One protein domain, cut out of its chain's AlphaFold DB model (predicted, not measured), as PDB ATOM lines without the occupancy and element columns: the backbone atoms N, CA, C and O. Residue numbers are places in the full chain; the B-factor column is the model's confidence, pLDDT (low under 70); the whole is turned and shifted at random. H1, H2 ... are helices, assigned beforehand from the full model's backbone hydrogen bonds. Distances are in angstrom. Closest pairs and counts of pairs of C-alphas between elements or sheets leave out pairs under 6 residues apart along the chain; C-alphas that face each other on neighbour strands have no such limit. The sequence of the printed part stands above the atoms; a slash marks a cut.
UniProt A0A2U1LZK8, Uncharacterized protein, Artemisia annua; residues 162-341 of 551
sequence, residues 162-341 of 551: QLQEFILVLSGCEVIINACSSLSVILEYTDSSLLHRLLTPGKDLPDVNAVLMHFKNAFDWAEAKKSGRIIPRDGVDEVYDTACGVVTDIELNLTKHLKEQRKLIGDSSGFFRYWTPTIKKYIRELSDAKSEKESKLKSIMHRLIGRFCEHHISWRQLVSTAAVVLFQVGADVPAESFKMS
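Overview. This is residues 162 to 341 of the 551 residues of an uncharacterized protein of Artemisia annua (UniProt A0A2U1LZK8). The model is a long rod: a cluster of helices round H1 makes one end, and a long helical hairpin, H5 and H6, reaches away to make the other. H2, H3, H4 and H7 pack on H1, while H6, the longest helix, folds back beside H5 toward that cluster; residues 263 to 271 stick out at the far tip. The printed part has 180 residues with seven named helices, H1 to H7 in that order, and no named strand, and its class is all helix. The whole is extended, with a radius of gyration of the C-alphas of 25.2 A, and spans 83 by 32 by 29 A.

Along the chain. H1, residues 162 to 187, begins at C-alpha 162 (-20.171, -7.669, -6.348) and is 37.6 A long from first to last C-alpha. H2 holds residues 193 to 199, H3 residues 209 to 218 and H4 residues 221 to 227; their lengths are 10.2 A, 14.0 A and 9.9 A. H5, residues 238 to 265, is 40.6 A long and ends at C-alpha 265 (5.995, -35.117, -39.569). H6, residues 277 to 310, is 50.2 A long. H7, residues 312 to 329, is 25.4 A long and ends at C-alpha 329 (-15.287, 22.172, 3.849).

Arrangement. H1 is the hub, touching four helices. With residues 180 to 187 alone it touches H2, a helical hairpin at a shallow tilt of 33 degrees, only just short of steep; the closest C-alphas, of Cys 180 and Leu 199, are 5.6 A apart. H1 and H3 only just touch, with 3 pairs of C-alphas within 8 A, the closest those of Leu 170 and Leu 212 at 7.2 A. H1 touches H4 with residues 163 to 167 alone, closest at the C-alphas of Gln 164 and Lys 225, 5.7 A. H1 touches H7 at a steep tilt of 53 degrees, closest at the C-alphas of Ile 176 and Ala 322, 6.7 A. H6 is near H1 and H3. H5 and H6 touch as a helical hairpin, opposite ways at a shallow tilt of 21 degrees, closest at the C-alphas of Ala 243 and Lys 293, 5.3 A. H5 is apart from H1, H2, H3, H4 and H7. In H2, H3, H4 and H5 every O i to N i+4 pair is within hydrogen-bond range; the counts are 19 of 22 in H1, 28 of 30 in H6 and 13 of 14 in H7.

Size, cuts and confidence. The two C-alphas farthest apart, of Asp 191 and Gly 266, are 83.8 A apart. The printed part has no cut. The link from H5 to H6, 11 residues, is long, and residues 330 to 341 hold no named element. The mean pLDDT of the printed part is 74.3; 68 residues are under 70, among them residues 162 to 170, 266 to 272, 301 to 326 and 328 to 339.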
ATOM      1  N   GLN A 162     -20.751  -7.697  -7.693       55.75
ATOM      2  CA  GLN A 162     -20.171  -7.669  -6.348       55.75
ATOM      3  C   GLN A 162     -18.711  -7.184  -6.356       55.75
ATOM      4  O   GLN A 162     -18.317  -6.392  -5.503       55.75
ATOM      5  N   LEU A 163     -17.914  -7.608  -7.342       64.81
ATOM      6  CA  LEU A 163     -16.537  -7.147  -7.500       64.81
ATOM      7  C   LEU A 163     -16.451  -5.658  -7.862       64.81
ATOM      8  O   LEU A 163     -15.612  -4.937  -7.327       64.81
ATOM      9  N   GLN A 164     -17.315  -5.187  -8.760       64.56
ATOM     10  CA  GLN A 164     -17.379  -3.771  -9.119       64.56
ATOM     11  C   GLN A 164     -17.762  -2.912  -7.910       64.56
ATOM     12  O   GLN A 164     -17.116  -1.896  -7.672       64.56
ATOM     13  N   GLU A 165     -18.747  -3.345  -7.121       59.56
ATOM     14  CA  GLU A 165     -19.132  -2.695  -5.863       59.56
ATOM     15  C   GLU A 165     -17.960  -2.672  -4.867       59.56
ATOM     16  O   GLU A 165     -17.656  -1.625  -4.297       59.56
ATOM     17  N   PHE A 166     -17.229  -3.781  -4.723       64.25
ATOM     18  CA  PHE A 166     -16.058  -3.860  -3.847       64.25
ATOM     19  C   PHE A 166     -14.932  -2.891  -4.256       64.25
ATOM     20  O   PHE A 166     -14.398  -2.165  -3.416       64.25
ATOM     21  N   ILE A 167     -14.605  -2.814  -5.551       68.81
ATOM     22  CA  ILE A 167     -13.587  -1.883  -6.071       68.81
ATOM     23  C   ILE A 167     -14.035  -0.425  -5.903       68.81
ATOM     24  O   ILE A 167     -13.215   0.434  -5.576       68.81
ATOM     25  N   LEU A 168     -15.326  -0.132  -6.093       66.75
ATOM     26  CA  LEU A 168     -15.878   1.206  -5.859       66.75
ATOM     27  C   LEU A 168     -15.720   1.631  -4.395       66.75
ATOM     28  O   LEU A 168     -15.331   2.768  -4.141       66.75
ATOM     29  N   VAL A 169     -15.952   0.720  -3.443       64.69
ATOM     30  CA  VAL A 169     -15.742   0.991  -2.011       64.69
ATOM     31  C   VAL A 169     -14.270   1.289  -1.714       64.69
ATOM     32  O   VAL A 169     -13.976   2.292  -1.059       64.69
ATOM     33  N   LEU A 170     -13.340   0.475  -2.225       69.94
ATOM     34  CA  LEU A 170     -11.897   0.693  -2.041       69.94
ATOM     35  C   LEU A 170     -11.439   2.034  -2.634       69.94
ATOM     36  O   LEU A 170     -10.743   2.802  -1.971       69.94
ATOM     37  N   SER A 171     -11.882   2.346  -3.854       71.19
ATOM     38  CA  SER A 171     -11.565   3.610  -4.523       71.19
ATOM     39  C   SER A 171     -12.177   4.815  -3.799       71.19
ATOM     40  O   SER A 171     -11.511   5.835  -3.641       71.19
ATOM     41  N   GLY A 172     -13.404   4.695  -3.286       66.56
ATOM     42  CA  GLY A 172     -14.026   5.734  -2.464       66.56
ATOM     43  C   GLY A 172     -13.223   6.021  -1.193       66.56
ATOM     44  O   GLY A 172     -12.988   7.182  -0.860       66.56
ATOM     45  N   CYS A 173     -12.727   4.976  -0.523       68.31
ATOM     46  CA  CYS A 173     -11.857   5.132   0.643       68.31
ATOM     47  C   CYS A 173     -10.520   5.804   0.285       68.31
ATOM     48  O   CYS A 173     -10.053   6.661   1.034       68.31
ATOM     49  N   GLU A 174      -9.928   5.473  -0.867       77.12
ATOM     50  CA  GLU A 174      -8.716   6.134  -1.373       77.12
ATOM     51  C   GLU A 174      -8.931   7.638  -1.584       77.12
ATOM     52  O   GLU A 174      -8.118   8.453  -1.144       77.12
ATOM     53  N   VAL A 175     -10.048   8.019  -2.210       74.00
ATOM     54  CA  VAL A 175     -10.403   9.428  -2.433       74.00
ATOM     55  C   VAL A 175     -10.527  10.173  -1.108       74.00
ATOM     56  O   VAL A 175      -9.987  11.272  -0.982       74.00
ATOM     57  N   ILE A 176     -11.162   9.565  -0.101       69.75
ATOM     58  CA  ILE A 176     -11.273  10.156   1.239       69.75
ATOM     59  C   ILE A 176      -9.890  10.405   1.845       69.75
ATOM     60  O   ILE A 176      -9.617  11.507   2.316       69.75
ATOM     61  N   ILE A 177      -9.010   9.401   1.829       74.38
ATOM     62  CA  ILE A 177      -7.666   9.511   2.417       74.38
ATOM     63  C   ILE A 177      -6.857  10.596   1.703       74.38
ATOM     64  O   ILE A 177      -6.210  11.416   2.359       74.38
ATOM     65  N   ASN A 178      -6.928  10.645   0.372       76.81
ATOM     66  CA  ASN A 178      -6.246  11.659  -0.429       76.81
ATOM     67  C   ASN A 178      -6.790  13.066  -0.154       76.81
ATOM     68  O   ASN A 178      -6.015  14.022  -0.066       76.81
ATOM     69  N   ALA A 179      -8.105  13.201   0.033       72.69
ATOM     70  CA  ALA A 179      -8.730  14.465   0.393       72.69
ATOM     71  C   ALA A 179      -8.305  14.918   1.798       72.69
ATOM     72  O   ALA A 179      -7.849  16.049   1.954       72.69
ATOM     73  N   CYS A 180      -8.341  14.031   2.799       71.81
ATOM     74  CA  CYS A 180      -7.848  14.327   4.150       71.81
ATOM     75  C   CYS A 180      -6.360  14.708   4.144       71.81
ATOM     76  O   CYS A 180      -5.970  15.685   4.781       71.81
ATOM     77  N   SER A 181      -5.542  13.998   3.362       75.88
ATOM     78  CA  SER A 181      -4.116  14.308   3.197       75.88
ATOM     79  C   SER A 181      -3.903  15.674   2.543       75.88
ATOM     80  O   SER A 181      -3.046  16.436   2.975       75.88
ATOM     81  N   SER A 182      -4.718  16.044   1.555       75.88
ATOM     82  CA  SER A 182      -4.647  17.367   0.917       75.88
ATOM     83  C   SER A 182      -5.085  18.489   1.865       75.88
ATOM     84  O   SER A 182      -4.505  19.573   1.868       75.88
ATOM     85  N   LEU A 183      -6.079  18.216   2.714       71.38
ATOM     86  CA  LEU A 183      -6.558  19.142   3.741       71.38
ATOM     87  C   LEU A 183      -5.585  19.283   4.917       71.38
ATOM     88  O   LEU A 183      -5.674  20.269   5.647       71.38
ATOM     89  N   SER A 184      -4.631  18.361   5.082       69.94
ATOM     90  CA  SER A 184      -3.601  18.466   6.123       69.94
ATOM     91  C   SER A 184      -2.747  19.733   5.983       69.94
ATOM     92  O   SER A 184      -2.328  20.291   6.990       69.94
ATOM     93  N   VAL A 185      -2.603  20.280   4.770       75.62
ATOM     94  CA  VAL A 185      -1.923  21.568   4.527       75.62
ATOM     95  C   VAL A 185      -2.633  22.727   5.240       75.62
ATOM     96  O   VAL A 185      -1.994  23.670   5.689       75.62
ATOM     97  N   ILE A 186      -3.959  22.658   5.404       70.25
ATOM     98  CA  ILE A 186      -4.751  23.692   6.094       70.25
ATOM     99  C   ILE A 186      -4.566  23.607   7.618       70.25
ATOM    100  O   ILE A 186      -4.736  24.609   8.320       70.25
ATOM    101  N   LEU A 187      -4.176  22.435   8.137       70.44
ATOM    102  CA  LEU A 187      -3.904  22.242   9.561       70.44
ATOM    103  C   LEU A 187      -2.697  23.065  10.033       70.44
ATOM    104  O   LEU A 187      -2.681  23.478  11.190       70.44
ATOM    105  N   GLU A 188      -1.738  23.375   9.153       74.50
ATOM    106  CA  GLU A 188      -0.605  24.262   9.473       74.50
ATOM    107  C   GLU A 188      -1.047  25.699   9.796       74.50
ATOM    108  O   GLU A 188      -0.366  26.406  10.534       74.50
ATOM    109  N   TYR A 189      -2.205  26.124   9.280       76.06
ATOM    110  CA  TYR A 189      -2.726  27.490   9.411       76.06
ATOM    111  C   TYR A 189      -3.915  27.594  10.375       76.06
ATOM    112  O   TYR A 189      -4.569  28.635  10.440       76.06
ATOM    113  N   THR A 190      -4.245  26.510  11.082       72.12
ATOM    114  CA  THR A 190      -5.448  26.424  11.914       72.12
ATOM    115  C   THR A 190      -5.125  25.887  13.304       72.12
ATOM    116  O   THR A 190      -4.672  24.756  13.449       72.12
ATOM    117  N   ASP A 191      -5.492  26.642  14.342       73.25
ATOM    118  CA  ASP A 191      -5.274  26.267  15.752       73.25
ATOM    119  C   ASP A 191      -6.347  25.311  16.319       73.25
ATOM    120  O   ASP A 191      -6.360  24.980  17.505       73.25
ATOM    121  N   SER A 192      -7.304  24.870  15.494       72.50
ATOM    122  CA  SER A 192      -8.407  24.015  15.943       72.50
ATOM    123  C   SER A 192      -7.927  22.602  16.271       72.50
ATOM    124  O   SER A 192      -7.724  21.769  15.384       72.50
ATOM    125  N   SER A 193      -7.843  22.296  17.565       69.94
ATOM    126  CA  SER A 193      -7.511  20.958  18.071       69.94
ATOM    127  C   SER A 193      -8.446  19.862  17.542       69.94
ATOM    128  O   SER A 193      -8.008  18.729  17.337       69.94
ATOM    129  N   LEU A 194      -9.713  20.197  17.268       66.31
ATOM    130  CA  LEU A 194     -10.694  19.276  16.697       66.31
ATOM    131  C   LEU A 194     -10.374  18.936  15.237       66.31
ATOM    132  O   LEU A 194     -10.366  17.761  14.886       66.31
ATOM    133  N   LEU A 195     -10.058  19.927  14.397       69.31
ATOM    134  CA  LEU A 195      -9.671  19.667  13.004       69.31
ATOM    135  C   LEU A 195      -8.377  18.856  12.932       69.31
ATOM    136  O   LEU A 195      -8.309  17.878  12.192       69.31
ATOM    137  N   HIS A 196      -7.397  19.186  13.778       73.06
ATOM    138  CA  HIS A 196      -6.163  18.405  13.915       73.06
ATOM    139  C   HIS A 196      -6.428  16.953  14.320       73.06
ATOM    140  O   HIS A 196      -5.733  16.053  13.855       73.06
ATOM    141  N   ARG A 197      -7.423  16.693  15.170       70.06
ATOM    142  CA  ARG A 197      -7.811  15.332  15.564       70.06
ATOM    143  C   ARG A 197      -8.554  14.574  14.460       70.06
ATOM    144  O   ARG A 197      -8.251  13.402  14.248       70.06
ATOM    145  N   LEU A 198      -9.493  15.230  13.772       68.00
ATOM    146  CA  LEU A 198     -10.379  14.613  12.776       68.00
ATOM    147  C   LEU A 198      -9.733  14.407  11.400       68.00
ATOM    148  O   LEU A 198     -10.208  13.568  10.644       68.00
ATOM    149  N   LEU A 199      -8.691  15.168  11.053       72.06
ATOM    150  CA  LEU A 199      -8.043  15.101   9.736       72.06
ATOM    151  C   LEU A 199      -6.668  14.421   9.751       72.06
ATOM    152  O   LEU A 199      -6.165  14.078   8.685       72.06
ATOM    153  N   THR A 200      -6.066  14.198  10.925       74.19
ATOM    154  CA  THR A 200      -4.769  13.506  11.027       74.19
ATOM    155  C   THR A 200      -4.982  11.994  11.167       74.19
ATOM    156  O   THR A 200      -5.560  11.572  12.177       74.19
ATOM    157  N   PRO A 201      -4.494  11.167  10.217       72.69
ATOM    158  CA  PRO A 201      -4.516   9.710  10.348       72.69
ATOM    159  C   PRO A 201      -3.837   9.246  11.646       72.69
ATOM    160  O   PRO A 201      -2.796   9.775  12.033       72.69
ATOM    161  N   GLY A 202      -4.434   8.276  12.339       67.56
ATOM    162  CA  GLY A 202      -3.901   7.700  13.580       67.56
ATOM    163  C   GLY A 202      -4.284   8.442  14.869       67.56
ATOM    164  O   GLY A 202      -3.973   7.952  15.954       67.56
ATOM    165  N   LYS A 203      -4.981   9.588  14.784       71.44
ATOM    166  CA  LYS A 203      -5.626  10.237  15.943       71.44
ATOM    167  C   LYS A 203      -7.078   9.764  16.084       71.44
ATOM    168  O   LYS A 203      -7.318   8.650  16.544       71.44
ATOM    169  N   ASP A 204      -8.038  10.595  15.673       67.69
ATOM    170  CA  ASP A 204      -9.455  10.217  15.609       67.69
ATOM    171  C   ASP A 204      -9.870   9.791  14.195       67.69
ATOM    172  O   ASP A 204     -10.918   9.168  14.026       67.69
ATOM    173  N   LEU A 205      -9.055  10.099  13.180       69.00
ATOM    174  CA  LEU A 205      -9.182   9.514  11.851       69.00
ATOM    175  C   LEU A 205      -8.448   8.162  11.830       69.00
ATOM    176  O   LEU A 205      -7.258   8.118  12.158       69.00
ATOM    177  N   PRO A 206      -9.106   7.058  11.452       70.56
ATOM    178  CA  PRO A 206      -8.470   5.749  11.417       70.56
ATOM    179  C   PRO A 206      -7.398   5.700  10.323       70.56
ATOM    180  O   PRO A 206      -7.643   6.094   9.183       70.56
ATOM    181  N   ASP A 207      -6.211   5.193  10.666       79.25
ATOM    182  CA  ASP A 207      -5.157   4.943   9.684       79.25
ATOM    183  C   ASP A 207      -5.418   3.620   8.959       79.25
ATOM    184  O   ASP A 207      -5.093   2.531   9.428       79.25
ATOM    185  N   VAL A 208      -6.060   3.733   7.803       76.38
ATOM    186  CA  VAL A 208      -6.355   2.615   6.899       76.38
ATOM    187  C   VAL A 208      -5.396   2.565   5.706       76.38
ATOM    188  O   VAL A 208      -5.578   1.745   4.807       76.38
ATOM    189  N   ASN A 209      -4.376   3.430   5.661       82.75
ATOM    190  CA  ASN A 209      -3.534   3.571   4.474       82.75
ATOM    191  C   ASN A 209      -2.729   2.291   4.198       82.75
ATOM    192  O   ASN A 209      -2.664   1.829   3.061       82.75
ATOM    193  N   ALA A 210      -2.199   1.657   5.248       82.62
ATOM    194  CA  ALA A 210      -1.514   0.368   5.134       82.62
ATOM    195  C   ALA A 210      -2.439  -0.738   4.590       82.62
ATOM    196  O   ALA A 210      -2.038  -1.527   3.731       82.62
ATOM    197  N   VAL A 211      -3.699  -0.755   5.040       80.88
ATOM    198  CA  VAL A 211      -4.718  -1.718   4.594       80.88
ATOM    199  C   VAL A 211      -5.063  -1.486   3.123       80.88
ATOM    200  O   VAL A 211      -5.097  -2.425   2.330       80.88
ATOM    201  N   LEU A 212      -5.263  -0.229   2.723       82.31
ATOM    202  CA  LEU A 212      -5.554   0.126   1.337       82.31
ATOM    203  C   LEU A 212      -4.385  -0.223   0.400       82.31
ATOM    204  O   LEU A 212      -4.603  -0.768  -0.683       82.31
ATOM    205  N   MET A 213      -3.145   0.030   0.832       84.69
ATOM    206  CA  MET A 213      -1.940  -0.332   0.079       84.69
ATOM    207  C   MET A 213      -1.819  -1.842  -0.121       84.69
ATOM    208  O   MET A 213      -1.434  -2.282  -1.204       84.69
ATOM    209  N   HIS A 214      -2.210  -2.647   0.871       84.75
ATOM    210  CA  HIS A 214      -2.285  -4.097   0.706       84.75
ATOM    211  C   HIS A 214      -3.233  -4.485  -0.442       84.75
ATOM    212  O   HIS A 214      -2.823  -5.223  -1.335       84.75
ATOM    213  N   PHE A 215      -4.448  -3.927  -0.499       84.00
ATOM    214  CA  PHE A 215      -5.397  -4.202  -1.592       84.00
ATOM    215  C   PHE A 215      -4.932  -3.679  -2.957       84.00
ATOM    216  O   PHE A 215      -5.213  -4.300  -3.983       84.00
ATOM    217  N   LYS A 216      -4.213  -2.554  -2.987       84.56
ATOM    218  CA  LYS A 216      -3.657  -1.973  -4.218       84.56
ATOM    219  C   LYS A 216      -2.511  -2.810  -4.789       84.56
ATOM    220  O   LYS A 216      -2.360  -2.918  -6.004       84.56
ATOM    221  N   ASN A 217      -1.727  -3.422  -3.906       86.06
ATOM    222  CA  ASN A 217      -0.640  -4.321  -4.280       86.06
ATOM    223  C   ASN A 217      -1.129  -5.749  -4.556       86.06
ATOM    224  O   ASN A 217      -0.464  -6.477  -5.287       86.06
ATOM    225  N   ALA A 218      -2.286  -6.137  -4.015       84.38
ATOM    226  CA  ALA A 218      -2.826  -7.483  -4.158       84.38
ATOM    227  C   ALA A 218      -3.270  -7.809  -5.595       84.38
ATOM    228  O   ALA A 218      -3.036  -8.920  -6.063       84.38
ATOM    229  N   PHE A 219      -3.912  -6.872  -6.304       85.50
ATOM    230  CA  PHE A 219      -4.436  -7.101  -7.658       85.50
ATOM    231  C   PHE A 219      -4.609  -5.794  -8.445       85.50
ATOM    232  O   PHE A 219      -4.646  -4.704  -7.879       85.50
ATOM    233  N   ASP A 220      -4.735  -5.894  -9.770       85.31
ATOM    234  CA  ASP A 220      -5.003  -4.740 -10.637       85.31
ATOM    235  C   ASP A 220      -6.498  -4.374 -10.634       85.31
ATOM    236  O   ASP A 220      -7.344  -5.138 -11.101       85.31
ATOM    237  N   TRP A 221      -6.833  -3.191 -10.115       84.00
ATOM    238  CA  TRP A 221      -8.219  -2.727 -10.004       84.00
ATOM    239  C   TRP A 221      -8.856  -2.407 -11.363       84.00
ATOM    240  O   TRP A 221     -10.061  -2.606 -11.535       84.00
ATOM    241  N   ALA A 222      -8.077  -1.917 -12.333       81.50
ATOM    242  CA  ALA A 222      -8.583  -1.567 -13.657       81.50
ATOM    243  C   ALA A 222      -8.914  -2.835 -14.452       81.50
ATOM    244  O   ALA A 222     -10.009  -2.948 -15.018       81.50
ATOM    245  N   GLU A 223      -8.014  -3.818 -14.417       81.75
ATOM    246  CA  GLU A 223      -8.240  -5.108 -15.066       81.75
ATOM    247  C   GLU A 223      -9.349  -5.902 -14.362       81.75
ATOM    248  O   GLU A 223     -10.196  -6.497 -15.030       81.75
ATOM    249  N   ALA A 224      -9.438  -5.843 -13.030       79.94
ATOM    250  CA  ALA A 224     -10.513  -6.492 -12.278       79.94
ATOM    251  C   ALA A 224     -11.898  -5.894 -12.586       79.94
ATOM    252  O   ALA A 224     -12.872  -6.634 -12.756       79.94
ATOM    253  N   LYS A 225     -11.999  -4.565 -12.748       71.94
ATOM    254  CA  LYS A 225     -13.254  -3.886 -13.122       71.94
ATOM    255  C   LYS A 225     -13.724  -4.267 -14.533       71.94
ATOM    256  O   LYS A 225     -14.931  -4.373 -14.764       71.94
ATOM    257  N   LYS A 226     -12.779  -4.484 -15.458       76.00
ATOM    258  CA  LYS A 226     -13.041  -4.862 -16.857       76.00
ATOM    259  C   LYS A 226     -13.364  -6.350 -17.011       76.00
ATOM    260  O   LYS A 226     -14.357  -6.695 -17.647       76.00
ATOM    261  N   SER A 227     -12.541  -7.218 -16.427       73.88
ATOM    262  CA  SER A 227     -12.650  -8.678 -16.546       73.88
ATOM    263  C   SER A 227     -13.719  -9.285 -15.631       73.88
ATOM    264  O   SER A 227     -14.210 -10.379 -15.902       73.88
ATOM    265  N   GLY A 228     -14.092  -8.593 -14.546       70.19
ATOM    266  CA  GLY A 228     -14.981  -9.135 -13.519       70.19
ATOM    267  C   GLY A 228     -14.337 -10.209 -12.644       70.19
ATOM    268  O   GLY A 228     -15.053 -10.933 -11.950       70.19
ATOM    269  N   ARG A 229     -13.005 -10.334 -12.681       71.12
ATOM    270  CA  ARG A 229     -12.237 -11.342 -11.945       71.12
ATOM    271  C   ARG A 229     -11.072 -10.689 -11.209       71.12
ATOM    272  O   ARG A 229     -10.395  -9.825 -11.755       71.12
ATOM    273  N   ILE A 230     -10.818 -11.130  -9.979       75.56
ATOM    274  CA  ILE A 230      -9.618 -10.732  -9.238       75.56
ATOM    275  C   ILE A 230      -8.497 -11.680  -9.624       75.56
ATOM    276  O   ILE A 230      -8.523 -12.839  -9.222       75.56
ATOM    277  N   ILE A 231      -7.521 -11.188 -10.377       81.06
ATOM    278  CA  ILE A 231      -6.280 -11.914 -10.634       81.06
ATOM    279  C   ILE A 231      -5.244 -11.363  -9.646       81.06
ATOM    280  O   ILE A 231      -4.885 -10.186  -9.769       81.06
ATOM    281  N   PRO A 232      -4.822 -12.146  -8.637       83.88
ATOM    282  CA  PRO A 232      -3.782 -11.705  -7.717       83.88
ATOM    283  C   PRO A 232      -2.459 -11.524  -8.470       83.88
ATOM    284  O   PRO A 232      -2.217 -12.177  -9.487       83.88
ATOM    285  N   ARG A 233      -1.605 -10.631  -7.971       84.19
ATOM    286  CA  ARG A 233      -0.207 -10.569  -8.411       84.19
ATOM    287  C   ARG A 233       0.586 -11.727  -7.805       84.19
ATOM    288  O   ARG A 233       0.236 -12.208  -6.728       84.19
ATOM    289  N   ASP A 234       1.669 -12.110  -8.472       78.44
ATOM    290  CA  ASP A 234       2.570 -13.161  -7.994       78.44
ATOM    291  C   ASP A 234       3.049 -12.863  -6.559       78.44
ATOM    292  O   ASP A 234       3.482 -11.746  -6.251       78.44
ATOM    293  N   GLY A 235       2.958 -13.857  -5.673       76.31
ATOM    294  CA  GLY A 235       3.353 -13.766  -4.265       76.31
ATOM    295  C   GLY A 235       2.260 -13.265  -3.316       76.31
ATOM    296  O   GLY A 235       2.505 -13.156  -2.114       76.31
ATOM    297  N   VAL A 236       1.060 -12.954  -3.816       77.88
ATOM    298  CA  VAL A 236      -0.078 -12.524  -2.979       77.88
ATOM    299  C   VAL A 236      -0.853 -13.722  -2.425       77.88
ATOM    300  O   VAL A 236      -1.374 -13.647  -1.310       77.88
ATOM    301  N   ASP A 237      -0.933 -14.821  -3.180       78.56
ATOM    302  CA  ASP A 237      -1.658 -16.032  -2.787       78.56
ATOM    303  C   ASP A 237      -0.906 -17.285  -3.265       78.56
ATOM    304  O   ASP A 237      -1.044 -17.726  -4.403       78.56
ATOM    305  N   GLU A 238      -0.117 -17.872  -2.362       82.75
ATOM    306  CA  GLU A 238       0.746 -19.030  -2.642       82.75
ATOM    307  C   GLU A 238      -0.031 -20.238  -3.197       82.75
ATOM    308  O   GLU A 238       0.461 -20.975  -4.057       82.75
ATOM    309  N   VAL A 239      -1.278 -20.423  -2.753       81.38
ATOM    310  CA  VAL A 239      -2.144 -21.520  -3.204       81.38
ATOM    311  C   VAL A 239      -2.535 -21.332  -4.671       81.38
ATOM    312  O   VAL A 239      -2.512 -22.283  -5.457       81.38
ATOM    313  N   TYR A 240      -2.902 -20.110  -5.055       83.50
ATOM    314  CA  TYR A 240      -3.208 -19.779  -6.443       83.50
ATOM    315  C   TYR A 240      -1.966 -19.822  -7.338       83.50
ATOM    316  O   TYR A 240      -2.041 -20.338  -8.458       83.50
ATOM    317  N   ASP A 241      -0.830 -19.343  -6.835       86.50
ATOM    318  CA  ASP A 241       0.436 -19.328  -7.568       86.50
ATOM    319  C   ASP A 241       0.912 -20.757  -7.862       86.50
ATOM    320  O   ASP A 241       1.283 -21.075  -8.994       86.50
ATOM    321  N   THR A 242       0.774 -21.663  -6.888       87.38
ATOM    322  CA  THR A 242       1.067 -23.095  -7.063       87.38
ATOM    323  C   THR A 242       0.178 -23.720  -8.141       87.38
ATOM    324  O   THR A 242       0.671 -24.412  -9.034       87.38
ATOM    325  N   ALA A 243      -1.130 -23.433  -8.124       86.94
ATOM    326  CA  ALA A 243      -2.057 -23.926  -9.147       86.94
ATOM    327  C   ALA A 243      -1.733 -23.367 -10.547       86.94
ATOM    328  O   ALA A 243      -1.847 -24.079 -11.549       86.94
ATOM    329  N   CYS A 244      -1.287 -22.110 -10.634       87.38
ATOM    330  CA  CYS A 244      -0.799 -21.526 -11.884       87.38
ATOM    331  C   CYS A 244       0.485 -22.206 -12.375       87.38
ATOM    332  O   CYS A 244       0.597 -22.472 -13.576       87.38
ATOM    333  N   GLY A 245       1.410 -22.532 -11.468       89.69
ATOM    334  CA  GLY A 245       2.622 -23.293 -11.771       89.69
ATOM    335  C   GLY A 245       2.306 -24.643 -12.416       89.69
ATOM    336  O   GLY A 245       2.773 -24.915 -13.520       89.69
ATOM    337  N   VAL A 246       1.401 -25.424 -11.812       90.81
ATOM    338  CA  VAL A 246       0.980 -26.740 -12.340       90.81
ATOM    339  C   VAL A 246       0.405 -26.635 -13.757       90.81
ATOM    340  O   VAL A 246       0.760 -27.424 -14.635       90.81
ATOM    341  N   VAL A 247      -0.461 -25.647 -14.018       90.44
ATOM    342  CA  VAL A 247      -1.010 -25.420 -15.369       90.44
ATOM    343  C   VAL A 247       0.108 -25.088 -16.358       90.44
ATOM    344  O   VAL A 247       0.136 -25.641 -17.459       90.44
ATOM    345  N   THR A 248       1.041 -24.224 -15.958       91.75
ATOM    346  CA  THR A 248       2.159 -23.789 -16.807       91.75
ATOM    347  C   THR A 248       3.087 -24.957 -17.142       91.75
ATOM    348  O   THR A 248       3.466 -25.127 -18.302       91.75
ATOM    349  N   ASP A 249       3.378 -25.823 -16.171       93.12
ATOM    350  CA  ASP A 249       4.197 -27.021 -16.366       93.12
ATOM    351  C   ASP A 249       3.549 -28.005 -17.351       93.12
ATOM    352  O   ASP A 249       4.216 -28.536 -18.248       93.12
ATOM    353  N   ILE A 250       2.233 -28.225 -17.243       91.44
ATOM    354  CA  ILE A 250       1.487 -29.085 -18.175       91.44
ATOM    355  C   ILE A 250       1.476 -28.473 -19.584       91.44
ATOM    356  O   ILE A 250       1.705 -29.191 -20.563       91.44
ATOM    357  N   GLU A 251       1.263 -27.159 -19.716       91.75
ATOM    358  CA  GLU A 251       1.282 -26.463 -21.013       91.75
ATOM    359  C   GLU A 251       2.672 -26.494 -21.667       91.75
ATOM    360  O   GLU A 251       2.782 -26.721 -22.880       91.75
ATOM    361  N   LEU A 252       3.742 -26.343 -20.879       92.94
ATOM    362  CA  LEU A 252       5.123 -26.471 -21.348       92.94
ATOM    363  C   LEU A 252       5.421 -27.893 -21.830       92.94
ATOM    364  O   LEU A 252       5.949 -28.069 -22.934       92.94
ATOM    365  N   ASN A 253       5.026 -28.906 -21.054       91.88
ATOM    366  CA  ASN A 253       5.204 -30.313 -21.419       91.88
ATOM    367  C   ASN A 253       4.422 -30.679 -22.688       91.88
ATOM    368  O   ASN A 253       4.976 -31.303 -23.599       91.88
ATOM    369  N   LEU A 254       3.174 -30.218 -22.805       89.56
ATOM    370  CA  LEU A 254       2.358 -30.401 -24.004       89.56
ATOM    371  C   LEU A 254       2.992 -29.708 -25.218       89.56
ATOM    372  O   LEU A 254       3.105 -30.308 -26.287       89.56
ATOM    373  N   THR A 255       3.462 -28.469 -25.062       89.00
ATOM    374  CA  THR A 255       4.107 -27.712 -26.147       89.00
ATOM    375  C   THR A 255       5.404 -28.377 -26.605       89.00
ATOM    376  O   THR A 255       5.676 -28.445 -27.807       89.00
ATOM    377  N   LYS A 256       6.200 -28.906 -25.668       90.69
ATOM    378  CA  LYS A 256       7.414 -29.673 -25.967       90.69
ATOM    379  C   LYS A 256       7.081 -30.940 -26.754       90.69
ATOM    380  O   LYS A 256       7.664 -31.155 -27.816       90.69
ATOM    381  N   HIS A 257       6.077 -31.695 -26.310       87.00
ATOM    382  CA  HIS A 257       5.617 -32.894 -27.009       87.00
ATOM    383  C   HIS A 257       5.109 -32.575 -28.425       87.00
ATOM    384  O   HIS A 257       5.465 -33.252 -29.386       87.00
ATOM    385  N   LEU A 258       4.343 -31.492 -28.597       85.75
ATOM    386  CA  LEU A 258       3.877 -31.050 -29.916       85.75
ATOM    387  C   LEU A 258       5.037 -30.646 -30.839       85.75
ATOM    388  O   LEU A 258       4.998 -30.949 -32.031       85.75
ATOM    389  N   LYS A 259       6.086 -29.995 -30.312       85.94
ATOM    390  CA  LYS A 259       7.299 -29.667 -31.086       85.94
ATOM    391  C   LYS A 259       8.049 -30.924 -31.529       85.94
ATOM    392  O   LYS A 259       8.509 -30.972 -32.666       85.94
ATOM    393  N   GLU A 260       8.158 -31.934 -30.669       85.44
ATOM    394  CA  GLU A 260       8.769 -33.228 -31.009       85.44
ATOM    395  C   GLU A 260       7.974 -33.949 -32.103       85.44
ATOM    396  O   GLU A 260       8.553 -34.381 -33.098       85.44
ATOM    397  N   GLN A 261       6.644 -33.986 -31.986       81.88
ATOM    398  CA  GLN A 261       5.778 -34.580 -33.010       81.88
ATOM    399  C   GLN A 261       5.862 -33.834 -34.349       81.88
ATOM    400  O   GLN A 261       5.892 -34.464 -35.401       81.88
ATOM    401  N   ARG A 262       5.978 -32.497 -34.342       79.06
ATOM    402  CA  ARG A 262       6.191 -31.717 -35.578       79.06
ATOM    403  C   ARG A 262       7.503 -32.058 -36.277       79.06
ATOM    404  O   ARG A 262       7.516 -32.118 -37.500       79.06
ATOM    405  N   LYS A 263       8.583 -32.316 -35.528       82.62
ATOM    406  CA  LYS A 263       9.869 -32.730 -36.118       82.62
ATOM    407  C   LYS A 263       9.768 -34.063 -36.863       82.62
ATOM    408  O   LYS A 263      10.480 -34.247 -37.839       82.62
ATOM    409  N   LEU A 264       8.892 -34.967 -36.418       79.06
ATOM    410  CA  LEU A 264       8.691 -36.274 -37.050       79.06
ATOM    411  C   LEU A 264       7.857 -36.205 -38.339       79.06
ATOM    412  O   LEU A 264       8.013 -37.060 -39.202       79.06
ATOM    413  N   ILE A 265       6.970 -35.211 -38.466       75.44
ATOM    414  CA  ILE A 265       5.995 -35.117 -39.569       75.44
ATOM    415  C   ILE A 265       6.555 -34.339 -40.779       75.44
ATOM    416  O   ILE A 265       6.017 -34.448 -41.875       75.44
ATOM    417  N   GLY A 266       7.673 -33.625 -40.622       64.38
ATOM    418  CA  GLY A 266       8.495 -33.166 -41.751       64.38
ATOM    419  C   GLY A 266       8.008 -31.934 -42.522       64.38
ATOM    420  O   GLY A 266       8.705 -31.532 -43.443       64.38
ATOM    421  N   ASP A 267       6.904 -31.289 -42.135       60.69
ATOM    422  CA  ASP A 267       6.422 -30.071 -42.803       60.69
ATOM    423  C   ASP A 267       5.909 -29.017 -41.813       60.69
ATOM    424  O   ASP A 267       5.243 -29.327 -40.822       60.69
ATOM    425  N   SER A 268       6.233 -27.747 -42.069       59.97
ATOM    426  CA  SER A 268       5.932 -26.607 -41.187       59.97
ATOM    427  C   SER A 268       4.772 -25.727 -41.667       59.97
ATOM    428  O   SER A 268       4.384 -24.801 -40.952       59.97
ATOM    429  N   SER A 269       4.161 -26.027 -42.818       57.56
ATOM    430  CA  SER A 269       3.041 -25.257 -43.372       57.56
ATOM    431  C   SER A 269       1.760 -26.089 -43.492       57.56
ATOM    432  O   SER A 269       1.582 -26.842 -44.445       57.56
ATOM    433  N   GLY A 270       0.842 -25.930 -42.534       65.19
ATOM    434  CA  GLY A 270      -0.488 -26.542 -42.579       65.19
ATOM    435  C   GLY A 270      -1.213 -26.549 -41.230       65.19
ATOM    436  O   GLY A 270      -0.632 -26.257 -40.184       65.19
ATOM    437  N   PHE A 271      -2.505 -26.892 -41.246       65.12
ATOM    438  CA  PHE A 271      -3.280 -27.167 -40.034       65.12
ATOM    439  C   PHE A 271      -3.073 -28.624 -39.608       65.12
ATOM    440  O   PHE A 271      -3.495 -29.542 -40.307       65.12
ATOM    441  N   PHE A 272      -2.473 -28.841 -38.438       68.56
ATOM    442  CA  PHE A 272      -2.237 -30.179 -37.895       68.56
ATOM    443  C   PHE A 272      -3.275 -30.521 -36.826       68.56
ATOM    444  O   PHE A 272      -3.447 -29.785 -35.853       68.56
ATOM    445  N   ARG A 273      -3.958 -31.656 -36.990       72.19
ATOM    446  CA  ARG A 273      -4.806 -32.250 -35.950       72.19
ATOM    447  C   ARG A 273      -4.084 -33.456 -35.380       72.19
ATOM    448  O   ARG A 273      -3.686 -34.346 -36.123       72.19
ATOM    449  N   TYR A 274      -3.948 -33.491 -34.063       73.00
ATOM    450  CA  TYR A 274      -3.284 -34.585 -33.373       73.00
ATOM    451  C   TYR A 274      -4.307 -35.403 -32.591       73.00
ATOM    452  O   TYR A 274      -5.086 -34.857 -31.813       73.00
ATOM    453  N   TRP A 275      -4.292 -36.720 -32.782       73.50
ATOM    454  CA  TRP A 275      -5.156 -37.650 -32.062       73.50
ATOM    455  C   TRP A 275      -4.309 -38.807 -31.544       73.50
ATOM    456  O   TRP A 275      -4.242 -39.872 -32.145       73.50
ATOM    457  N   THR A 276      -3.603 -38.577 -30.437       82.81
ATOM    458  CA  THR A 276      -2.824 -39.618 -29.756       82.81
ATOM    459  C   THR A 276      -3.339 -39.826 -28.332       82.81
ATOM    460  O   THR A 276      -3.855 -38.882 -27.716       82.81
ATOM    461  N   PRO A 277      -3.206 -41.043 -27.767       85.12
ATOM    462  CA  PRO A 277      -3.543 -41.305 -26.367       85.12
ATOM    463  C   PRO A 277      -2.813 -40.363 -25.400       85.12
ATOM    464  O   PRO A 277      -3.403 -39.902 -24.425       85.12
ATOM    465  N   THR A 278      -1.565 -40.011 -25.718       85.06
ATOM    466  CA  THR A 278      -0.720 -39.091 -24.944       85.06
ATOM    467  C   THR A 278      -1.282 -37.672 -24.932       85.06
ATOM    468  O   THR A 278      -1.395 -37.064 -23.873       85.06
ATOM    469  N   ILE A 279      -1.725 -37.153 -26.082       86.69
ATOM    470  CA  ILE A 279      -2.336 -35.817 -26.162       86.69
ATOM    471  C   ILE A 279      -3.696 -35.795 -25.460       86.69
ATOM    472  O   ILE A 279      -3.995 -34.846 -24.743       86.69
ATOM    473  N   LYS A 280      -4.495 -36.868 -25.566       86.69
ATOM    474  CA  LYS A 280      -5.737 -37.007 -24.779       86.69
ATOM    475  C   LYS A 280      -5.487 -37.027 -23.269       86.69
ATOM    476  O   LYS A 280      -6.367 -36.607 -22.520       86.69
ATOM    477  N   LYS A 281      -4.344 -37.559 -22.819       89.88
ATOM    478  CA  LYS A 281      -3.932 -37.528 -21.409       89.88
ATOM    479  C   LYS A 281      -3.585 -36.097 -20.987       89.88
ATOM    480  O   LYS A 281      -4.211 -35.599 -20.061       89.88
ATOM    481  N   TYR A 282      -2.714 -35.412 -21.731       89.19
ATOM    482  CA  TYR A 282      -2.352 -34.018 -21.443       89.19
ATOM    483  C   TYR A 282      -3.548 -33.060 -21.476       89.19
ATOM    484  O   TYR A 282      -3.631 -32.170 -20.643       89.19
ATOM    485  N   ILE A 283      -4.499 -33.237 -22.402       88.12
ATOM    486  CA  ILE A 283      -5.715 -32.406 -22.449       88.12
ATOM    487  C   ILE A 283      -6.591 -32.634 -21.210       88.12
ATOM    488  O   ILE A 283      -7.156 -31.673 -20.696       88.12
ATOM    489  N   ARG A 284      -6.700 -33.880 -20.722       89.38
ATOM    490  CA  ARG A 284      -7.423 -34.177 -19.476       89.38
ATOM    491  C   ARG A 284      -6.740 -33.536 -18.273       89.38
ATOM    492  O   ARG A 284      -7.382 -32.760 -17.583       89.38
ATOM    493  N   GLU A 285      -5.439 -33.762 -18.107       90.88
ATOM    494  CA  GLU A 285      -4.653 -33.159 -17.021       90.88
ATOM    495  C   GLU A 285      -4.718 -31.625 -17.054       90.88
ATOM    496  O   GLU A 285      -4.900 -30.987 -16.023       90.88
ATOM    497  N   LEU A 286      -4.653 -31.025 -18.247       90.56
ATOM    498  CA  LEU A 286      -4.792 -29.581 -18.421       90.56
ATOM    499  C   LEU A 286      -6.198 -29.087 -18.062       90.56
ATOM    500  O   LEU A 286      -6.332 -28.015 -17.478       90.56
ATOM    501  N   SER A 287      -7.241 -29.835 -18.426       87.38
ATOM    502  CA  SER A 287      -8.627 -29.504 -18.080       87.38
ATOM    503  C   SER A 287      -8.848 -29.560 -16.568       87.38
ATOM    504  O   SER A 287      -9.451 -28.644 -16.009       87.38
ATOM    505  N   ASP A 288      -8.329 -30.596 -15.910       84.94
ATOM    506  CA  ASP A 288      -8.453 -30.787 -14.465       84.94
ATOM    507  C   ASP A 288      -7.677 -29.698 -13.707       84.94
ATOM    508  O   ASP A 288      -8.251 -29.010 -12.862       84.94
ATOM    509  N   ALA A 289      -6.424 -29.435 -14.099       85.94
ATOM    510  CA  ALA A 289      -5.606 -28.373 -13.511       85.94
ATOM    511  C   ALA A 289      -6.210 -26.972 -13.731       85.94
ATOM    512  O   ALA A 289      -6.194 -26.134 -12.829       85.94
ATOM    513  N   LYS A 290      -6.797 -26.709 -14.910       82.62
ATOM    514  CA  LYS A 290      -7.518 -25.450 -15.172       82.62
ATOM    515  C   LYS A 290      -8.768 -25.319 -14.308       82.62
ATOM    516  O   LYS A 290      -9.012 -24.238 -13.786       82.62
ATOM    517  N   SER A 291      -9.533 -26.396 -14.132       77.62
ATOM    518  CA  SER A 291     -10.707 -26.408 -13.251       77.62
ATOM    519  C   SER A 291     -10.322 -26.130 -11.793       77.62
ATOM    520  O   SER A 291     -10.959 -25.316 -11.118       77.62
ATOM    521  N   GLU A 292      -9.233 -26.743 -11.319       79.12
ATOM    522  CA  GLU A 292      -8.721 -26.539  -9.965       79.12
ATOM    523  C   GLU A 292      -8.235 -25.103  -9.741       79.12
ATOM    524  O   GLU A 292      -8.665 -24.461  -8.777       79.12
ATOM    525  N   LYS A 293      -7.432 -24.557 -10.667       82.00
ATOM    526  CA  LYS A 293      -7.029 -23.141 -10.660       82.00
ATOM    527  C   LYS A 293      -8.243 -22.214 -10.552       82.00
ATOM    528  O   LYS A 293      -8.238 -21.279  -9.749       82.00
ATOM    529  N   GLU A 294      -9.304 -22.497 -11.303       73.69
ATOM    530  CA  GLU A 294     -10.510 -21.666 -11.314       73.69
ATOM    531  C   GLU A 294     -11.311 -21.749 -10.011       73.69
ATOM    532  O   GLU A 294     -11.908 -20.760  -9.572       73.69
ATOM    533  N   SER A 295     -11.289 -22.908  -9.351       73.50
ATOM    534  CA  SER A 295     -11.829 -23.070  -8.000       73.50
ATOM    535  C   SER A 295     -11.049 -22.227  -6.983       73.50
ATOM    536  O   SER A 295     -11.651 -21.483  -6.200       73.50
ATOM    537  N   LYS A 296      -9.707 -22.242  -7.048       76.69
ATOM    538  CA  LYS A 296      -8.866 -21.404  -6.174       76.69
ATOM    539  C   LYS A 296      -9.118 -19.918  -6.419       76.69
ATOM    540  O   LYS A 296      -9.345 -19.195  -5.450       76.69
ATOM    541  N   LEU A 297      -9.219 -19.480  -7.675       71.31
ATOM    542  CA  LEU A 297      -9.531 -18.091  -8.035       71.31
ATOM    543  C   LEU A 297     -10.845 -17.594  -7.399       71.31
ATOM    544  O   LEU A 297     -10.892 -16.510  -6.821       71.31
ATOM    545  N   LYS A 298     -11.912 -18.407  -7.432       64.88
ATOM    546  CA  LYS A 298     -13.211 -18.061  -6.814       64.88
ATOM    547  C   LYS A 298     -13.127 -17.894  -5.293       64.88
ATOM    548  O   LYS A 298     -13.866 -17.095  -4.711       64.88
ATOM    549  N   SER A 299     -12.228 -18.629  -4.644       66.31
ATOM    550  CA  SER A 299     -12.028 -18.550  -3.192       66.31
ATOM    551  C   SER A 299     -11.252 -17.295  -2.751       66.31
ATOM    552  O   SER A 299     -11.480 -16.802  -1.646       66.31
ATOM    553  N   ILE A 300     -10.412 -16.718  -3.622       72.12
ATOM    554  CA  ILE A 300      -9.620 -15.504  -3.331       72.12
ATOM    555  C   ILE A 300     -10.524 -14.308  -3.034       72.12
ATOM    556  O   ILE A 300     -10.289 -13.583  -2.071       72.12
ATOM    557  N   MET A 301     -11.593 -14.123  -3.814       67.38
ATOM    558  CA  MET A 301     -12.533 -13.015  -3.611       67.38
ATOM    559  C   MET A 301     -13.143 -13.046  -2.205       67.38
ATOM    560  O   MET A 301     -13.197 -12.021  -1.530       67.38
ATOM    561  N   HIS A 302     -13.541 -14.229  -1.733       61.25
ATOM    562  CA  HIS A 302     -14.088 -14.401  -0.388       61.25
ATOM    563  C   HIS A 302     -13.046 -14.100   0.696       61.25
ATOM    564  O   HIS A 302     -13.374 -13.437   1.678       61.25
ATOM    565  N   ARG A 303     -11.782 -14.511   0.506       65.69
ATOM    566  CA  ARG A 303     -10.683 -14.177   1.429       65.69
ATOM    567  C   ARG A 303     -10.400 -12.674   1.485       65.69
ATOM    568  O   ARG A 303     -10.235 -12.128   2.571       65.69
ATOM    569  N   LEU A 304     -10.378 -12.002   0.334       66.50
ATOM    570  CA  LEU A 304     -10.135 -10.558   0.250       66.50
ATOM    571  C   LEU A 304     -11.269  -9.744   0.876       66.50
ATOM    572  O   LEU A 304     -11.000  -8.794   1.610       66.50
ATOM    573  N   ILE A 305     -12.523 -10.138   0.645       59.88
ATOM    574  CA  ILE A 305     -13.677  -9.527   1.318       59.88
ATOM    575  C   ILE A 305     -13.601  -9.788   2.827       59.88
ATOM    576  O   ILE A 305     -13.816  -8.861   3.603       59.88
ATOM    577  N   GLY A 306     -13.231 -11.002   3.251       55.19
ATOM    578  CA  GLY A 306     -12.997 -11.332   4.660       55.19
ATOM    579  C   GLY A 306     -12.002 -10.375   5.322       55.19
ATOM    580  O   GLY A 306     -12.360  -9.700   6.285       55.19
ATOM    581  N   ARG A 307     -10.813 -10.210   4.726       62.84
ATOM    582  CA  ARG A 307      -9.795  -9.251   5.200       62.84
ATOM    583  C   ARG A 307     -10.275  -7.804   5.197       62.84
ATOM    584  O   ARG A 307      -9.949  -7.037   6.093       62.84
ATOM    585  N   PHE A 308     -11.068  -7.404   4.205       63.38
ATOM    586  CA  PHE A 308     -11.642  -6.058   4.190       63.38
ATOM    587  C   PHE A 308     -12.554  -5.833   5.405       63.38
ATOM    588  O   PHE A 308     -12.533  -4.763   6.019       63.38
ATOM    589  N   CYS A 309     -13.318  -6.859   5.782       54.28
ATOM    590  CA  CYS A 309     -14.259  -6.809   6.893       54.28
ATOM    591  C   CYS A 309     -13.591  -6.863   8.268       54.28
ATOM    592  O   CYS A 309     -14.168  -6.351   9.226       54.28
ATOM    593  N   GLU A 310     -12.371  -7.389   8.383       60.41
ATOM    594  CA  GLU A 310     -11.574  -7.298   9.619       60.41
ATOM    595  C   GLU A 310     -11.391  -5.834  10.060       60.41
ATOM    596  O   GLU A 310     -11.419  -5.528  11.249       60.41
ATOM    597  N   HIS A 311     -11.332  -4.903   9.102       59.97
ATOM    598  CA  HIS A 311     -11.174  -3.466   9.347       59.97
ATOM    599  C   HIS A 311     -12.491  -2.664   9.273       59.97
ATOM    600  O   HIS A 311     -12.471  -1.443   9.109       59.97
ATOM    601  N   HIS A 312     -13.659  -3.311   9.399       54.97
ATOM    602  CA  HIS A 312     -14.975  -2.669   9.222       54.97
ATOM    603  C   HIS A 312     -15.224  -1.448  10.128       54.97
ATOM    604  O   HIS A 312     -15.881  -0.498   9.695       54.97
ATOM    605  N   ILE A 313     -14.701  -1.455  11.359       54.69
ATOM    606  CA  ILE A 313     -14.815  -0.330  12.301       54.69
ATOM    607  C   ILE A 313     -14.069   0.885  11.741       54.69
ATOM    608  O   ILE A 313     -14.632   1.975  11.638       54.69
ATOM    609  N   SER A 314     -12.829   0.673  11.292       63.84
ATOM    610  CA  SER A 314     -11.985   1.703  10.688       63.84
ATOM    611  C   SER A 314     -12.616   2.274   9.416       63.84
ATOM    612  O   SER A 314     -12.678   3.491   9.257       63.84
ATOM    613  N   TRP A 315     -13.171   1.429   8.541       61.88
ATOM    614  CA  TRP A 315     -13.861   1.903   7.333       61.88
ATOM    615  C   TRP A 315     -15.105   2.730   7.655       61.88
ATOM    616  O   TRP A 315     -15.318   3.791   7.069       61.88
ATOM    617  N   ARG A 316     -15.919   2.284   8.619       60.53
ATOM    618  CA  ARG A 316     -17.142   2.993   9.021       60.53
ATOM    619  C   ARG A 316     -16.829   4.351   9.635       60.53
ATOM    620  O   ARG A 316     -17.475   5.341   9.298       60.53
ATOM    621  N   GLN A 317     -15.830   4.398  10.511       62.12
ATOM    622  CA  GLN A 317     -15.389   5.632  11.145       62.12
ATOM    623  C   GLN A 317     -14.822   6.619  10.118       62.12
ATOM    624  O   GLN A 317     -15.155   7.806  10.180       62.12
ATOM    625  N   LEU A 318     -14.034   6.130   9.151       64.75
ATOM    626  CA  LEU A 318     -13.507   6.931   8.046       64.75
ATOM    627  C   LEU A 318     -14.639   7.572   7.242       64.75
ATOM    628  O   LEU A 318     -14.665   8.789   7.087       64.75
ATOM    629  N   VAL A 319     -15.590   6.763   6.769       63.31
ATOM    630  CA  VAL A 319     -16.676   7.229   5.896       63.31
ATOM    631  C   VAL A 319     -17.574   8.228   6.621       63.31
ATOM    632  O   VAL A 319     -17.807   9.315   6.099       63.31
ATOM    633  N   SER A 320     -18.033   7.910   7.834       63.19
ATOM    634  CA  SER A 320     -18.951   8.782   8.579       63.19
ATOM    635  C   SER A 320     -18.319  10.123   8.940       63.19
ATOM    636  O   SER A 320     -18.945  11.168   8.789       63.19
ATOM    637  N   THR A 321     -17.066  10.110   9.397       64.81
ATOM    638  CA  THR A 321     -16.390  11.331   9.852       64.81
ATOM    639  C   THR A 321     -15.944  12.173   8.666       64.81
ATOM    640  O   THR A 321     -16.204  13.377   8.617       64.81
ATOM    641  N   ALA A 322     -15.305  11.544   7.679       65.88
ATOM    642  CA  ALA A 322     -14.761  12.270   6.550       65.88
ATOM    643  C   ALA A 322     -15.858  12.793   5.625       65.88
ATOM    644  O   ALA A 322     -15.738  13.924   5.183       65.88
ATOM    645  N   ALA A 323     -16.953  12.061   5.380       66.38
ATOM    646  CA  ALA A 323     -18.031  12.566   4.522       66.38
ATOM    647  C   ALA A 323     -18.622  13.885   5.048       66.38
ATOM    648  O   ALA A 323     -18.859  14.811   4.273       66.38
ATOM    649  N   VAL A 324     -18.792  14.003   6.369       66.75
ATOM    650  CA  VAL A 324     -19.261  15.244   7.003       66.75
ATOM    651  C   VAL A 324     -18.229  16.354   6.900       66.75
ATOM    652  O   VAL A 324     -18.575  17.479   6.541       66.75
ATOM    653  N   VAL A 325     -16.968  16.056   7.214       67.69
ATOM    654  CA  VAL A 325     -15.899  17.059   7.166       67.69
ATOM    655  C   VAL A 325     -15.709  17.568   5.740       67.69
ATOM    656  O   VAL A 325     -15.690  18.778   5.534       67.69
ATOM    657  N   LEU A 326     -15.660  16.661   4.763       67.38
ATOM    658  CA  LEU A 326     -15.619  16.968   3.339       67.38
ATOM    659  C   LEU A 326     -16.781  17.900   2.990       67.38
ATOM    660  O   LEU A 326     -16.531  19.049   2.637       67.38
ATOM    661  N   PHE A 327     -18.029  17.480   3.213       70.88
ATOM    662  CA  PHE A 327     -19.210  18.303   2.934       70.88
ATOM    663  C   PHE A 327     -19.117  19.727   3.514       70.88
ATOM    664  O   PHE A 327     -19.366  20.702   2.806       70.88
ATOM    665  N   GLN A 328     -18.721  19.874   4.782       65.69
ATOM    666  CA  GLN A 328     -18.667  21.187   5.435       65.69
ATOM    667  C   GLN A 328     -17.488  22.065   4.999       65.69
ATOM    668  O   GLN A 328     -17.562  23.288   5.122       65.69
ATOM    669  N   VAL A 329     -16.420  21.465   4.471       68.50
ATOM    670  CA  VAL A 329     -15.287  22.172   3.849       68.50
ATOM    671  C   VAL A 329     -15.604  22.570   2.394       68.50
ATOM    672  O   VAL A 329     -14.866  23.333   1.776       68.50
ATOM    673  N   GLY A 330     -16.738  22.109   1.855       61.53
ATOM    674  CA  GLY A 330     -17.137  22.284   0.457       61.53
ATOM    675  C   GLY A 330     -16.772  21.095  -0.435       61.53
ATOM    676  O   GLY A 330     -17.179  21.101  -1.588       61.53
ATOM    677  N   ALA A 331     -16.057  20.116   0.133       59.28
ATOM    678  CA  ALA A 331     -15.838  18.731  -0.282       59.28
ATOM    679  C   ALA A 331     -16.639  18.139  -1.437       59.28
ATOM    680  O   ALA A 331     -17.844  17.976  -1.256       59.28
ATOM    681  N   ASP A 332     -16.004  17.613  -2.483       59.06
ATOM    682  CA  ASP A 332     -16.592  16.461  -3.162       59.06
ATOM    683  C   ASP A 332     -16.635  15.301  -2.154       59.06
ATOM    684  O   ASP A 332     -15.623  14.912  -1.564       59.06
ATOM    685  N   VAL A 333     -17.835  14.777  -1.915       62.84
ATOM    686  CA  VAL A 333     -18.080  13.614  -1.055       62.84
ATOM    687  C   VAL A 333     -18.174  12.383  -1.962       62.84
ATOM    688  O   VAL A 333     -18.818  12.476  -3.007       62.84
ATOM    689  N   PRO A 334     -17.581  11.226  -1.609       60.78
ATOM    690  CA  PRO A 334     -17.620  10.012  -2.434       60.78
ATOM    691  C   PRO A 334     -19.009   9.349  -2.399       60.78
ATOM    692  O   PRO A 334     -19.214   8.301  -1.787       60.78
ATOM    693  N   ALA A 335     -19.982   9.987  -3.041       59.25
ATOM    694  CA  ALA A 335     -21.360   9.541  -3.166       59.25
ATOM    695  C   ALA A 335     -21.953  10.047  -4.492       59.25
ATOM    696  O   ALA A 335     -21.592  11.116  -4.973       59.25
ATOM    697  N   GLU A 336     -22.906   9.307  -5.066       61.97
ATOM    698  CA  GLU A 336     -23.639   9.759  -6.263       61.97
ATOM    699  C   GLU A 336     -24.519  10.984  -5.970       61.97
ATOM    700  O   GLU A 336     -24.711  11.853  -6.818       61.97
ATOM    701  N   SER A 337     -25.061  11.053  -4.753       61.62
ATOM    702  CA  SER A 337     -25.798  12.203  -4.237       61.62
ATOM    703  C   SER A 337     -25.598  12.305  -2.727       61.62
ATOM    704  O   SER A 337     -25.539  11.288  -2.033       61.62
ATOM    705  N   PHE A 338     -25.490  13.528  -2.207       65.06
ATOM    706  CA  PHE A 338     -25.292  13.769  -0.781       65.06
ATOM    707  C   PHE A 338     -26.095  14.994  -0.338       65.06
ATOM    708  O   PHE A 338     -25.947  16.081  -0.895       65.06
ATOM    709  N   LYS A 339     -26.969  14.817   0.658       65.94
ATOM    710  CA  LYS A 339     -27.767  15.894   1.254       65.94
ATOM    711  C   LYS A 339     -27.649  15.810   2.766       65.94
ATOM    712  O   LYS A 339     -28.075  14.827   3.363       65.94
ATOM    713  N   MET A 340     -27.115  16.860   3.374       70.00
ATOM    714  CA  MET A 340     -26.983  16.964   4.822       70.00
ATOM    715  C   MET A 340     -27.147  18.420   5.257       70.00
ATOM    716  O   MET A 340     -26.837  19.337   4.496       70.00
ATOM    717  N   SER A 341     -27.647  18.639   6.470       69.94
ATOM    718  CA  SER A 341     -27.596  19.952   7.117       69.94
ATOM    719  C   SER A 341     -26.210  20.172   7.735       69.94
ATOM    720  O   SER A 341     -25.559  19.193   8.101       69.94
TER     721      SER A 341